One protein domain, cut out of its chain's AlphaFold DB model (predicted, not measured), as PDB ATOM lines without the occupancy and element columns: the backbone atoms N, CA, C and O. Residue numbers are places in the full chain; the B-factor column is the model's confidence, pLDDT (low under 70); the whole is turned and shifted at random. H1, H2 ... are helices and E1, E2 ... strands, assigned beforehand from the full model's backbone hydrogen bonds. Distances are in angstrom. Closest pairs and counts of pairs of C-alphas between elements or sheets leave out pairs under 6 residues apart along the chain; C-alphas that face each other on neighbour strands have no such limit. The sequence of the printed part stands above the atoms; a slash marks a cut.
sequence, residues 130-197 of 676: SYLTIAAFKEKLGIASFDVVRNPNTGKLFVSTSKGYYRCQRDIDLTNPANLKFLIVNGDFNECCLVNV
ATOM      1  N   SER A 130      -9.647 -42.512  28.937       91.75
ATOM      2  CA  SER A 130      -8.784 -42.053  30.024       91.75
ATOM      3  C   SER A 130      -9.586 -41.194  30.996       91.75
ATOM      4  O   SER A 130     -10.564 -40.559  30.600       91.75
ATOM      5  N   TYR A 131      -9.185 -41.183  32.264       93.81
ATOM      6  CA  TYR A 131      -9.840 -40.409  33.314       93.81
ATOM      7  C   TYR A 131      -8.882 -39.352  33.861       93.81
ATOM      8  O   TYR A 131      -7.756 -39.674  34.237       93.81
ATOM      9  N   LEU A 132      -9.333 -38.099  33.952       93.75
ATOM     10  CA  LEU A 132      -8.629 -37.045  34.686       93.75
ATOM     11  C   LEU A 132      -9.330 -36.727  36.003       93.75
ATOM     12  O   LEU A 132     -10.559 -36.702  36.085       93.75
ATOM     13  N   THR A 133      -8.541 -36.409  37.027       94.25
ATOM     14  CA  THR A 133      -9.052 -35.768  38.242       94.25
ATOM     15  C   THR A 133      -9.542 -34.352  37.928       94.25
ATOM     16  O   THR A 133      -9.105 -33.728  36.958       94.25
ATOM     17  N   ILE A 134     -10.409 -33.808  38.787       93.88
ATOM     18  CA  ILE A 134     -10.855 -32.407  38.705       93.88
ATOM     19  C   ILE A 134      -9.663 -31.434  38.633       93.88
ATOM     20  O   ILE A 134      -9.705 -30.486  37.853       93.88
ATOM     21  N   ALA A 135      -8.589 -31.687  39.389       93.81
ATOM     22  CA  ALA A 135      -7.375 -30.871  39.366       93.81
ATOM     23  C   ALA A 135      -6.652 -30.932  38.006       93.81
ATOM     24  O   ALA A 135      -6.449 -29.893  37.384       93.81
ATOM     25  N   ALA A 136      -6.352 -32.132  37.497       94.06
ATOM     26  CA  ALA A 136      -5.649 -32.302  36.221       94.06
ATOM     27  C   ALA A 136      -6.466 -31.799  35.013       94.06
ATOM     28  O   ALA A 136      -5.905 -31.340  34.018       94.06
ATOM     29  N   PHE A 137      -7.801 -31.858  35.088       94.44
ATOM     30  CA  PHE A 137      -8.686 -31.262  34.086       94.44
ATOM     31  C   PHE A 137      -8.648 -29.726  34.124       94.44
ATOM     32  O   PHE A 137      -8.490 -29.092  33.080       94.44
ATOM     33  N   LYS A 138      -8.735 -29.126  35.322       94.31
ATOM     34  CA  LYS A 138      -8.604 -27.673  35.526       94.31
ATOM     35  C   LYS A 138      -7.261 -27.137  35.030       94.31
ATOM     36  O   LYS A 138      -7.231 -26.123  34.337       94.31
ATOM     37  N   GLU A 139      -6.177 -27.843  35.343       95.38
ATOM     38  CA  GLU A 139      -4.816 -27.536  34.904       95.38
ATOM     39  C   GLU A 139      -4.699 -27.576  33.374       95.38
ATOM     40  O   GLU A 139      -4.367 -26.561  32.763       95.38
ATOM     41  N   LYS A 140      -5.061 -28.698  32.731       92.75
ATOM     42  CA  LYS A 140      -4.959 -28.846  31.267       92.75
ATOM     43  C   LYS A 140      -5.838 -27.875  30.483       92.75
ATOM     44  O   LYS A 140      -5.443 -27.452  29.399       92.75
ATOM     45  N   LEU A 141      -7.008 -27.506  31.003       91.81
ATOM     46  CA  LEU A 141      -7.823 -26.450  30.398       91.81
ATOM     47  C   LEU A 141      -7.373 -25.039  30.790       91.81
ATOM     48  O   LEU A 141      -7.822 -24.087  30.157       91.81
ATOM     49  N   GLY A 142      -6.516 -24.855  31.796       94.12
ATOM     50  CA  GLY A 142      -6.159 -23.544  32.340       94.12
ATOM     51  C   GLY A 142      -7.385 -22.774  32.839       94.12
ATOM     52  O   GLY A 142      -7.666 -21.683  32.336       94.12
ATOM     53  N   ILE A 143      -8.141 -23.373  33.767       93.25
ATOM     54  CA  ILE A 143      -9.343 -22.806  34.406       93.25
ATOM     55  C   ILE A 143      -9.275 -22.964  35.936       93.25
ATOM     56  O   ILE A 143      -8.869 -24.004  36.445       93.25
ATOM     57  N   ALA A 144      -9.702 -21.948  36.691       92.12
ATOM     58  CA  ALA A 144      -9.682 -21.988  38.161       92.12
ATOM     59  C   ALA A 144     -10.856 -22.794  38.756       92.12
ATOM     60  O   ALA A 144     -10.705 -23.537  39.732       92.12
ATOM     61  N   SER A 145     -12.039 -22.674  38.155       93.19
ATOM     62  CA  SER A 145     -13.297 -23.270  38.612       93.19
ATOM     63  C   SER A 145     -14.139 -23.774  37.439       93.19
ATOM     64  O   SER A 145     -13.872 -23.472  36.273       93.19
ATOM     65  N   PHE A 146     -15.148 -24.571  37.776       94.19
ATOM     66  CA  PHE A 146     -16.275 -24.896  36.916       94.19
ATOM     67  C   PHE A 146     -17.513 -25.110  37.789       94.19
ATOM     68  O   PHE A 146     -17.374 -25.489  38.953       94.19
ATOM     69  N   ASP A 147     -18.693 -24.949  37.202       95.19
ATOM     70  CA  ASP A 147     -19.983 -25.172  37.856       95.19
ATOM     71  C   ASP A 147     -20.740 -26.308  37.160       95.19
ATOM     72  O   ASP A 147     -20.728 -26.406  35.931       95.19
ATOM     73  N   VAL A 148     -21.428 -27.164  37.919       94.94
ATOM     74  CA  VAL A 148     -22.337 -28.175  37.352       94.94
ATOM     75  C   VAL A 148     -23.742 -27.588  37.321       94.94
ATOM     76  O   VAL A 148     -24.411 -27.470  38.346       94.94
ATOM     77  N   VAL A 149     -24.187 -27.195  36.131       93.88
ATOM     78  CA  VAL A 149     -25.409 -26.410  35.922       93.88
ATOM     79  C   VAL A 149     -26.473 -27.215  35.181       93.88
ATOM     80  O   VAL A 149     -26.176 -28.059  34.333       93.88
ATOM     81  N   ARG A 150     -27.748 -26.958  35.498       90.88
ATOM     82  CA  ARG A 150     -28.897 -27.603  34.847       90.88
ATOM     83  C   ARG A 150     -29.474 -26.705  33.760       90.88
ATOM     84  O   ARG A 150     -29.775 -25.542  33.993       90.88
ATOM     85  N   ASN A 151     -29.685 -27.262  32.572       84.50
ATOM     86  CA  ASN A 151     -30.310 -26.553  31.462       84.50
ATOM     87  C   ASN A 151     -31.832 -26.463  31.703       84.50
ATOM     88  O   ASN A 151     -32.485 -27.510  31.686       84.50
ATOM     89  N   PRO A 152     -32.426 -25.267  31.887       72.62
ATOM     90  CA  PRO A 152     -33.836 -25.147  32.275       72.62
ATOM     91  C   PRO A 152     -34.797 -25.684  31.204       72.62
ATOM     92  O   PRO A 152     -35.845 -26.225  31.533       72.62
ATOM     93  N   ASN A 153     -34.409 -25.620  29.926       70.31
ATOM     94  CA  ASN A 153     -35.247 -26.039  28.797       70.31
ATOM     95  C   ASN A 153     -35.183 -27.547  28.493       70.31
ATOM     96  O   ASN A 153     -35.944 -28.033  27.661       70.31
ATOM     97  N   THR A 154     -34.237 -28.291  29.081       82.38
ATOM     98  CA  THR A 154     -34.025 -29.721  28.761       82.38
ATOM     99  C   THR A 154     -33.751 -30.613  29.973       82.38
ATOM    100  O   THR A 154     -33.596 -31.823  29.813       82.38
ATOM    101  N   GLY A 155     -33.634 -30.046  31.177       83.12
ATOM    102  CA  GLY A 155     -33.344 -30.760  32.424       83.12
ATOM    103  C   GLY A 155     -31.938 -31.373  32.528       83.12
ATOM    104  O   GLY A 155     -31.578 -31.867  33.600       83.12
ATOM    105  N   LYS A 156     -31.138 -31.350  31.453       86.25
ATOM    106  CA  LYS A 156     -29.796 -31.948  31.387       86.25
ATOM    107  C   LYS A 156     -28.784 -31.170  32.226       86.25
ATOM    108  O   LYS A 156     -28.833 -29.942  32.262       86.25
ATOM    109  N   LEU A 157     -27.857 -31.892  32.850       92.75
ATOM    110  CA  LEU A 157     -26.682 -31.319  33.504       92.75
ATOM    111  C   LEU A 157     -25.552 -31.117  32.490       92.75
ATOM    112  O   LEU A 157     -25.416 -31.890  31.539       92.75
ATOM    113  N   PHE A 158     -24.749 -30.080  32.698       94.81
ATOM    114  CA  PHE A 158     -23.536 -29.796  31.939       94.81
ATOM    115  C   PHE A 158     -22.531 -29.055  32.827       94.81
ATOM    116  O   PHE A 158     -22.912 -28.393  33.792       94.81
ATOM    117  N   VAL A 159     -21.245 -29.185  32.514       95.81
ATOM    118  CA  VAL A 159     -20.172 -28.456  33.201       95.81
ATOM    119  C   VAL A 159     -19.971 -27.118  32.499       95.81
ATOM    120  O   VAL A 159     -19.739 -27.098  31.293       95.81
ATOM    121  N   SER A 160     -20.045 -26.017  33.238       94.94
ATOM    122  CA  SER A 160     -19.796 -24.650  32.772       94.94
ATOM    123  C   SER A 160     -18.427 -24.167  33.234       94.94
ATOM    124  O   SER A 160     -18.109 -24.266  34.416       94.94
ATOM    125  N   THR A 161     -17.613 -23.641  32.319       93.81
ATOM    126  CA  THR A 161     -16.282 -23.082  32.611       93.81
ATOM    127  C   THR A 161     -16.105 -21.737  31.905       93.81
ATOM    128  O   THR A 161     -16.834 -21.412  30.968       93.81
ATOM    129  N   SER A 162     -15.072 -20.977  32.276       91.69
ATOM    130  CA  SER A 162     -14.694 -19.740  31.571       91.69
ATOM    131  C   SER A 162     -14.255 -19.941  30.110       91.69
ATOM    132  O   SER A 162     -14.037 -18.956  29.407       91.69
ATOM    133  N   LYS A 163     -14.120 -21.191  29.638       89.25
ATOM    134  CA  LYS A 163     -13.731 -21.542  28.261       89.25
ATOM    135  C   LYS A 163     -14.805 -22.301  27.474       89.25
ATOM    136  O   LYS A 163     -14.619 -22.502  26.276       89.25
ATOM    137  N   GLY A 164     -15.921 -22.699  28.091       91.00
ATOM    138  CA  GLY A 164     -17.017 -23.363  27.381       91.00
ATOM    139  C   GLY A 164     -17.877 -24.281  28.246       91.00
ATOM    140  O   GLY A 164     -17.899 -24.180  29.472       91.00
ATOM    141  N   TYR A 165     -18.589 -25.188  27.574       92.44
ATOM    142  CA  TYR A 165     -19.522 -26.131  28.187       92.44
ATOM    143  C   TYR A 165     -19.163 -27.575  27.828       92.44
ATOM    144  O   TYR A 165     -18.986 -27.884  26.650       92.44
ATOM    145  N   TYR A 166     -19.116 -28.462  28.823       94.56
ATOM    146  CA  TYR A 166     -18.733 -29.872  28.669       94.56
ATOM    147  C   TYR A 166     -19.834 -30.813  29.173       94.56
ATOM    148  O   TYR A 166     -20.732 -30.413  29.923       94.56
ATOM    149  N   ARG A 167     -19.794 -32.081  28.745       94.00
ATOM    150  CA  ARG A 167     -20.827 -33.073  29.080       94.00
ATOM    151  C   ARG A 167     -20.766 -33.444  30.571       94.00
ATOM    152  O   ARG A 167     -19.708 -33.400  31.197       94.00
ATOM    153  N   CYS A 168     -21.905 -33.832  31.141       95.50
ATOM    154  CA  CYS A 168     -22.008 -34.332  32.511       95.50
ATOM    155  C   CYS A 168     -22.988 -35.513  32.565       95.50
ATOM    156  O   CYS A 168     -24.002 -35.518  31.858       95.50
ATOM    157  N   GLN A 169     -22.680 -36.514  33.390       93.31
ATOM    158  CA  GLN A 169     -23.566 -37.631  33.709       93.31
ATOM    159  C   GLN A 169     -24.887 -37.125  34.322       93.31
ATOM    160  O   GLN A 169     -24.928 -36.126  35.037       93.31
ATOM    161  N   ARG A 170     -26.008 -37.791  34.010       85.44
ATOM    162  CA  ARG A 170     -27.356 -37.337  34.419       85.44
ATOM    163  C   ARG A 170     -27.591 -37.481  35.928       85.44
ATOM    164  O   ARG A 170     -28.321 -36.696  36.524       85.44
ATOM    165  N   ASP A 171     -26.970 -38.511  36.469       85.62
ATOM    166  CA  ASP A 171     -26.974 -39.084  37.811       85.62
ATOM    167  C   ASP A 171     -25.635 -38.811  38.525       85.62
ATOM    168  O   ASP A 171     -25.165 -39.623  39.316       85.62
ATOM    169  N   ILE A 172     -24.991 -37.679  38.210       91.62
ATOM    170  CA  ILE A 172     -23.735 -37.262  38.842       91.62
ATOM    171  C   ILE A 172     -23.929 -37.036  40.350       91.62
ATOM    172  O   ILE A 172     -24.896 -36.401  40.774       91.62
ATOM    173  N   ASP A 173     -22.998 -37.543  41.153       88.62
ATOM    174  CA  ASP A 173     -23.000 -37.410  42.606       88.62
ATOM    175  C   ASP A 173     -21.971 -36.358  43.025       88.62
ATOM    176  O   ASP A 173     -20.765 -36.595  43.044       88.62
ATOM    177  N   LEU A 174     -22.463 -35.162  43.346       87.62
ATOM    178  CA  LEU A 174     -21.622 -34.046  43.775       87.62
ATOM    179  C   LEU A 174     -21.268 -34.104  45.271       87.62
ATOM    180  O   LEU A 174     -20.514 -33.252  45.736       87.62
ATOM    181  N   THR A 175     -21.791 -35.081  46.025       86.44
ATOM    182  CA  THR A 175     -21.533 -35.207  47.470       86.44
ATOM    183  C   THR A 175     -20.177 -35.838  47.779       86.44
ATOM    184  O   THR A 175     -19.599 -35.542  48.822       86.44
ATOM    185  N   ASN A 176     -19.617 -36.625  46.849       85.44
ATOM    186  CA  ASN A 176     -18.271 -37.189  46.956       85.44
ATOM    187  C   ASN A 176     -17.353 -36.736  45.793       85.44
ATOM    188  O   ASN A 176     -17.200 -37.443  44.791       85.44
ATOM    189  N   PRO A 177     -16.667 -35.580  45.927       83.69
ATOM    190  CA  PRO A 177     -15.763 -35.062  44.900       83.69
ATOM    191  C   PRO A 177     -14.539 -35.934  44.589       83.69
ATOM    192  O   PRO A 177     -13.924 -35.738  43.540       83.69
ATOM    193  N   ALA A 178     -14.161 -36.886  45.454       83.75
ATOM    194  CA  ALA A 178     -13.032 -37.779  45.187       83.75
ATOM    195  C   ALA A 178     -13.336 -38.735  44.020       83.75
ATOM    196  O   ALA A 178     -12.456 -39.023  43.202       83.75
ATOM    197  N   ASN A 179     -14.594 -39.158  43.902       89.56
ATOM    198  CA  ASN A 179     -15.083 -40.118  42.912       89.56
ATOM    199  C   ASN A 179     -15.484 -39.456  41.575       89.56
ATOM    200  O   ASN A 179     -15.752 -40.148  40.592       89.56
ATOM    201  N   LEU A 180     -15.450 -38.121  41.491       94.06
ATOM    202  CA  LEU A 180     -15.691 -37.360  40.264       94.06
ATOM    203  C   LEU A 180     -14.447 -37.307  39.364       94.06
ATOM    204  O   LEU A 180     -13.417 -36.736  39.738       94.06
ATOM    205  N   LYS A 181     -14.551 -37.839  38.140       95.75
ATOM    206  CA  LYS A 181     -13.495 -37.764  37.110       95.75
ATOM    207  C   LYS A 181     -14.054 -37.247  35.782       95.75
ATOM    208  O   LYS A 181     -15.224 -37.450  35.470       95.75
ATOM    209  N   PHE A 182     -13.200 -36.646  34.957       96.00
ATOM    210  CA  PHE A 182     -13.512 -36.382  33.551       96.00
ATOM    211  C   PHE A 182     -13.073 -37.568  32.695       96.00
ATOM    212  O   PHE A 182     -11.878 -37.825  32.562       96.00
ATOM    213  N   LEU A 183     -14.042 -38.271  32.112       95.56
ATOM    214  CA  LEU A 183     -13.823 -39.261  31.063       95.56
ATOM    215  C   LEU A 183     -13.465 -38.537  29.760       95.56
ATOM    216  O   LEU A 183     -14.229 -37.694  29.292       95.56
ATOM    217  N   ILE A 184     -12.327 -38.890  29.169       93.19
ATOM    218  CA  ILE A 184     -11.828 -38.366  27.896       93.19
ATOM    219  C   ILE A 184     -11.715 -39.523  26.904       93.19
ATOM    220  O   ILE A 184     -11.107 -40.555  27.200       93.19
ATOM    221  N   VAL A 185     -12.294 -39.328  25.719       87.56
ATOM    222  CA  VAL A 185     -12.387 -40.329  24.651       87.56
ATOM    223  C   VAL A 185     -11.374 -39.985  23.559       87.56
ATOM    224  O   VAL A 185     -11.388 -38.878  23.033       87.56
ATOM    225  N   ASN A 186     -10.480 -40.917  23.222       87.44
ATOM    226  CA  ASN A 186      -9.404 -40.757  22.231       87.44
ATOM    227  C   ASN A 186      -8.505 -39.516  22.444       87.44
ATOM    228  O   ASN A 186      -7.928 -38.995  21.495       87.44
ATOM    229  N   GLY A 187      -8.407 -39.023  23.683       87.00
ATOM    230  CA  GLY A 187      -7.679 -37.794  24.018       87.00
ATOM    231  C   GLY A 187      -8.400 -36.483  23.674       87.00
ATOM    232  O   GLY A 187      -7.837 -35.423  23.937       87.00
ATOM    233  N   ASP A 188      -9.624 -36.514  23.132       86.31
ATOM    234  CA  ASP A 188     -10.364 -35.301  22.766       86.31
ATOM    235  C   ASP A 188     -11.063 -34.662  23.979       86.31
ATOM    236  O   ASP A 188     -12.026 -35.192  24.539       86.31
ATOM    237  N   PHE A 189     -10.585 -33.479  24.368       85.94
ATOM    238  CA  PHE A 189     -11.137 -32.684  25.467       85.94
ATOM    239  C   PHE A 189     -12.479 -32.025  25.122       85.94
ATOM    240  O   PHE A 189     -13.223 -31.669  26.034       85.94
ATOM    241  N   ASN A 190     -12.824 -31.877  23.840       83.06
ATOM    242  CA  ASN A 190     -14.108 -31.303  23.427       83.06
ATOM    243  C   ASN A 190     -15.272 -32.270  23.694       83.06
ATOM    244  O   ASN A 190     -16.389 -31.833  23.961       83.06
ATOM    245  N   GLU A 191     -14.996 -33.578  23.677       84.75
ATOM    246  CA  GLU A 191     -15.976 -34.639  23.928       84.75
ATOM    247  C   GLU A 191     -15.873 -35.259  25.332       84.75
ATOM    248  O   GLU A 191     -16.462 -36.308  25.607       84.75
ATOM    249  N   CYS A 192     -15.163 -34.603  26.259       92.38
ATOM    250  CA  CYS A 192     -15.051 -35.087  27.632       92.38
ATOM    251  C   CYS A 192     -16.383 -35.007  28.402       92.38
ATOM    252  O   CYS A 192     -17.218 -34.123  28.167       92.38
ATOM    253  N   CYS A 193     -16.553 -35.906  29.374       95.88
ATOM    254  CA  CYS A 193     -17.732 -35.971  30.233       95.88
ATOM    255  C   CYS A 193     -17.343 -36.111  31.708       95.88
ATOM    256  O   CYS A 193     -16.567 -37.000  32.056       95.88
ATOM    257  N   LEU A 194     -17.908 -35.278  32.584       96.69
ATOM    258  CA  LEU A 194     -17.832 -35.477  34.033       96.69
ATOM    259  C   LEU A 194     -18.703 -36.679  34.431       96.69
ATOM    260  O   LEU A 194     -19.898 -36.688  34.123       96.69
ATOM    261  N   VAL A 195     -18.109 -37.670  35.099       96.19
ATOM    262  CA  VAL A 195     -18.737 -38.952  35.465       96.19
ATOM    263  C   VAL A 195     -18.414 -39.369  36.903       96.19
ATOM    264  O   VAL A 195     -17.381 -38.982  37.458       96.19
ATOM    265  N   ASN A 196     -19.287 -40.199  37.476       93.62
ATOM    266  CA  ASN A 196     -19.050 -40.899  38.737       93.62
ATOM    267  C   ASN A 196     -18.200 -42.146  38.478       93.62
ATOM    268  O   ASN A 196     -18.577 -43.003  37.672       93.62
ATOM    269  N   VAL A 197     -17.095 -42.279  39.202       90.69
ATOM    270  CA  VAL A 197     -16.189 -43.425  39.122       90.69
ATOM    271  C   VAL A 197     -16.143 -44.121  40.484       90.69
ATOM    272  O   VAL A 197     -16.116 -43.461  41.521       90.69
TER     273      VAL A 197
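What this domain is: This is residues 130 to 197 of the 676 residues of an uncharacterized protein of Taibaiella soli (UniProt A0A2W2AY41). A single six-stranded sheet, strongly twisted and curled like part of a barrel, wraps round one short helix, H1. The curl is open: the edge strands E1 and E2 stay apart, and the link between E2 and E3 lies at one end of the longest axis. The printed part has 68 residues, with one named helix and six named strands in the order E1, H1, E2, E3, E4, E5, E6; the class is mostly strand. The sheet is mixed, in the order E1, E5, E6, E4, E3, E2. The whole is compact, with a radius of gyration of the C-alphas of 11.3 A, and rounded, spanning 30 by 24 by 24 A.

How they stand to each other: E1, residues 130 to 133, is an edge strand and the antiparallel neighbour of E5, residues 180 to 185; N 132 and O 182 are within hydrogen-bond range at 2.9 A. H1, residues 134 to 141, is on the sheet, which curls round it. H1 touches E5, where the closest C-alphas, those of Ile 134 and Lys 181, are 6.2 A apart. In H1 every O i to N i+4 pair is within hydrogen-bond range. E2, residues 147 to 150, E3, residues 157 to 161, and E4, residues 164 to 168, form a meander, each strand the antiparallel neighbour of the one before. E2 and E3 are a hairpin, with N 149 and O 158 at 2.9 A, and E3 and E4 are another, with N 166 and O 159 at 2.9 A. E5 forms a hairpin with E6, residues 188 to 196, where N 183 and O 193 are 2.8 A apart. E6 bends by 81 degrees at residue 191. E6 and E4 are parallel neighbours at 42 degrees, with N 194 and O 167 at 2.9 A. The pairing of E4 is staggered: residues 164 to 167 pair with E3 and residues 167 to 168 with E6.

Where its parts are: E1 begins at C-alpha 130, (-8.784, -42.053, 30.024), and is 10.3 A long from first to last C-alpha. H1 measures 10.7 A, E2 9.7 A, E3 13.3 A and E4 13.1 A. E5 measures 16.2 A, from C-alpha 180 at (-15.691, -37.360, 40.264). E6, the longest strand by residues, measures 19.0 A and ends at C-alpha 196, (-19.050, -40.899, 38.737).

The domain as a whole: The two C-alphas farthest apart, those of Ala 136 and Asn 153, are 31.2 A apart. The printed part has no cut. The link from E4 to E5, with 11 residues, is long. The mean pLDDT of the printed part is 90.7, and no printed residue is under 70.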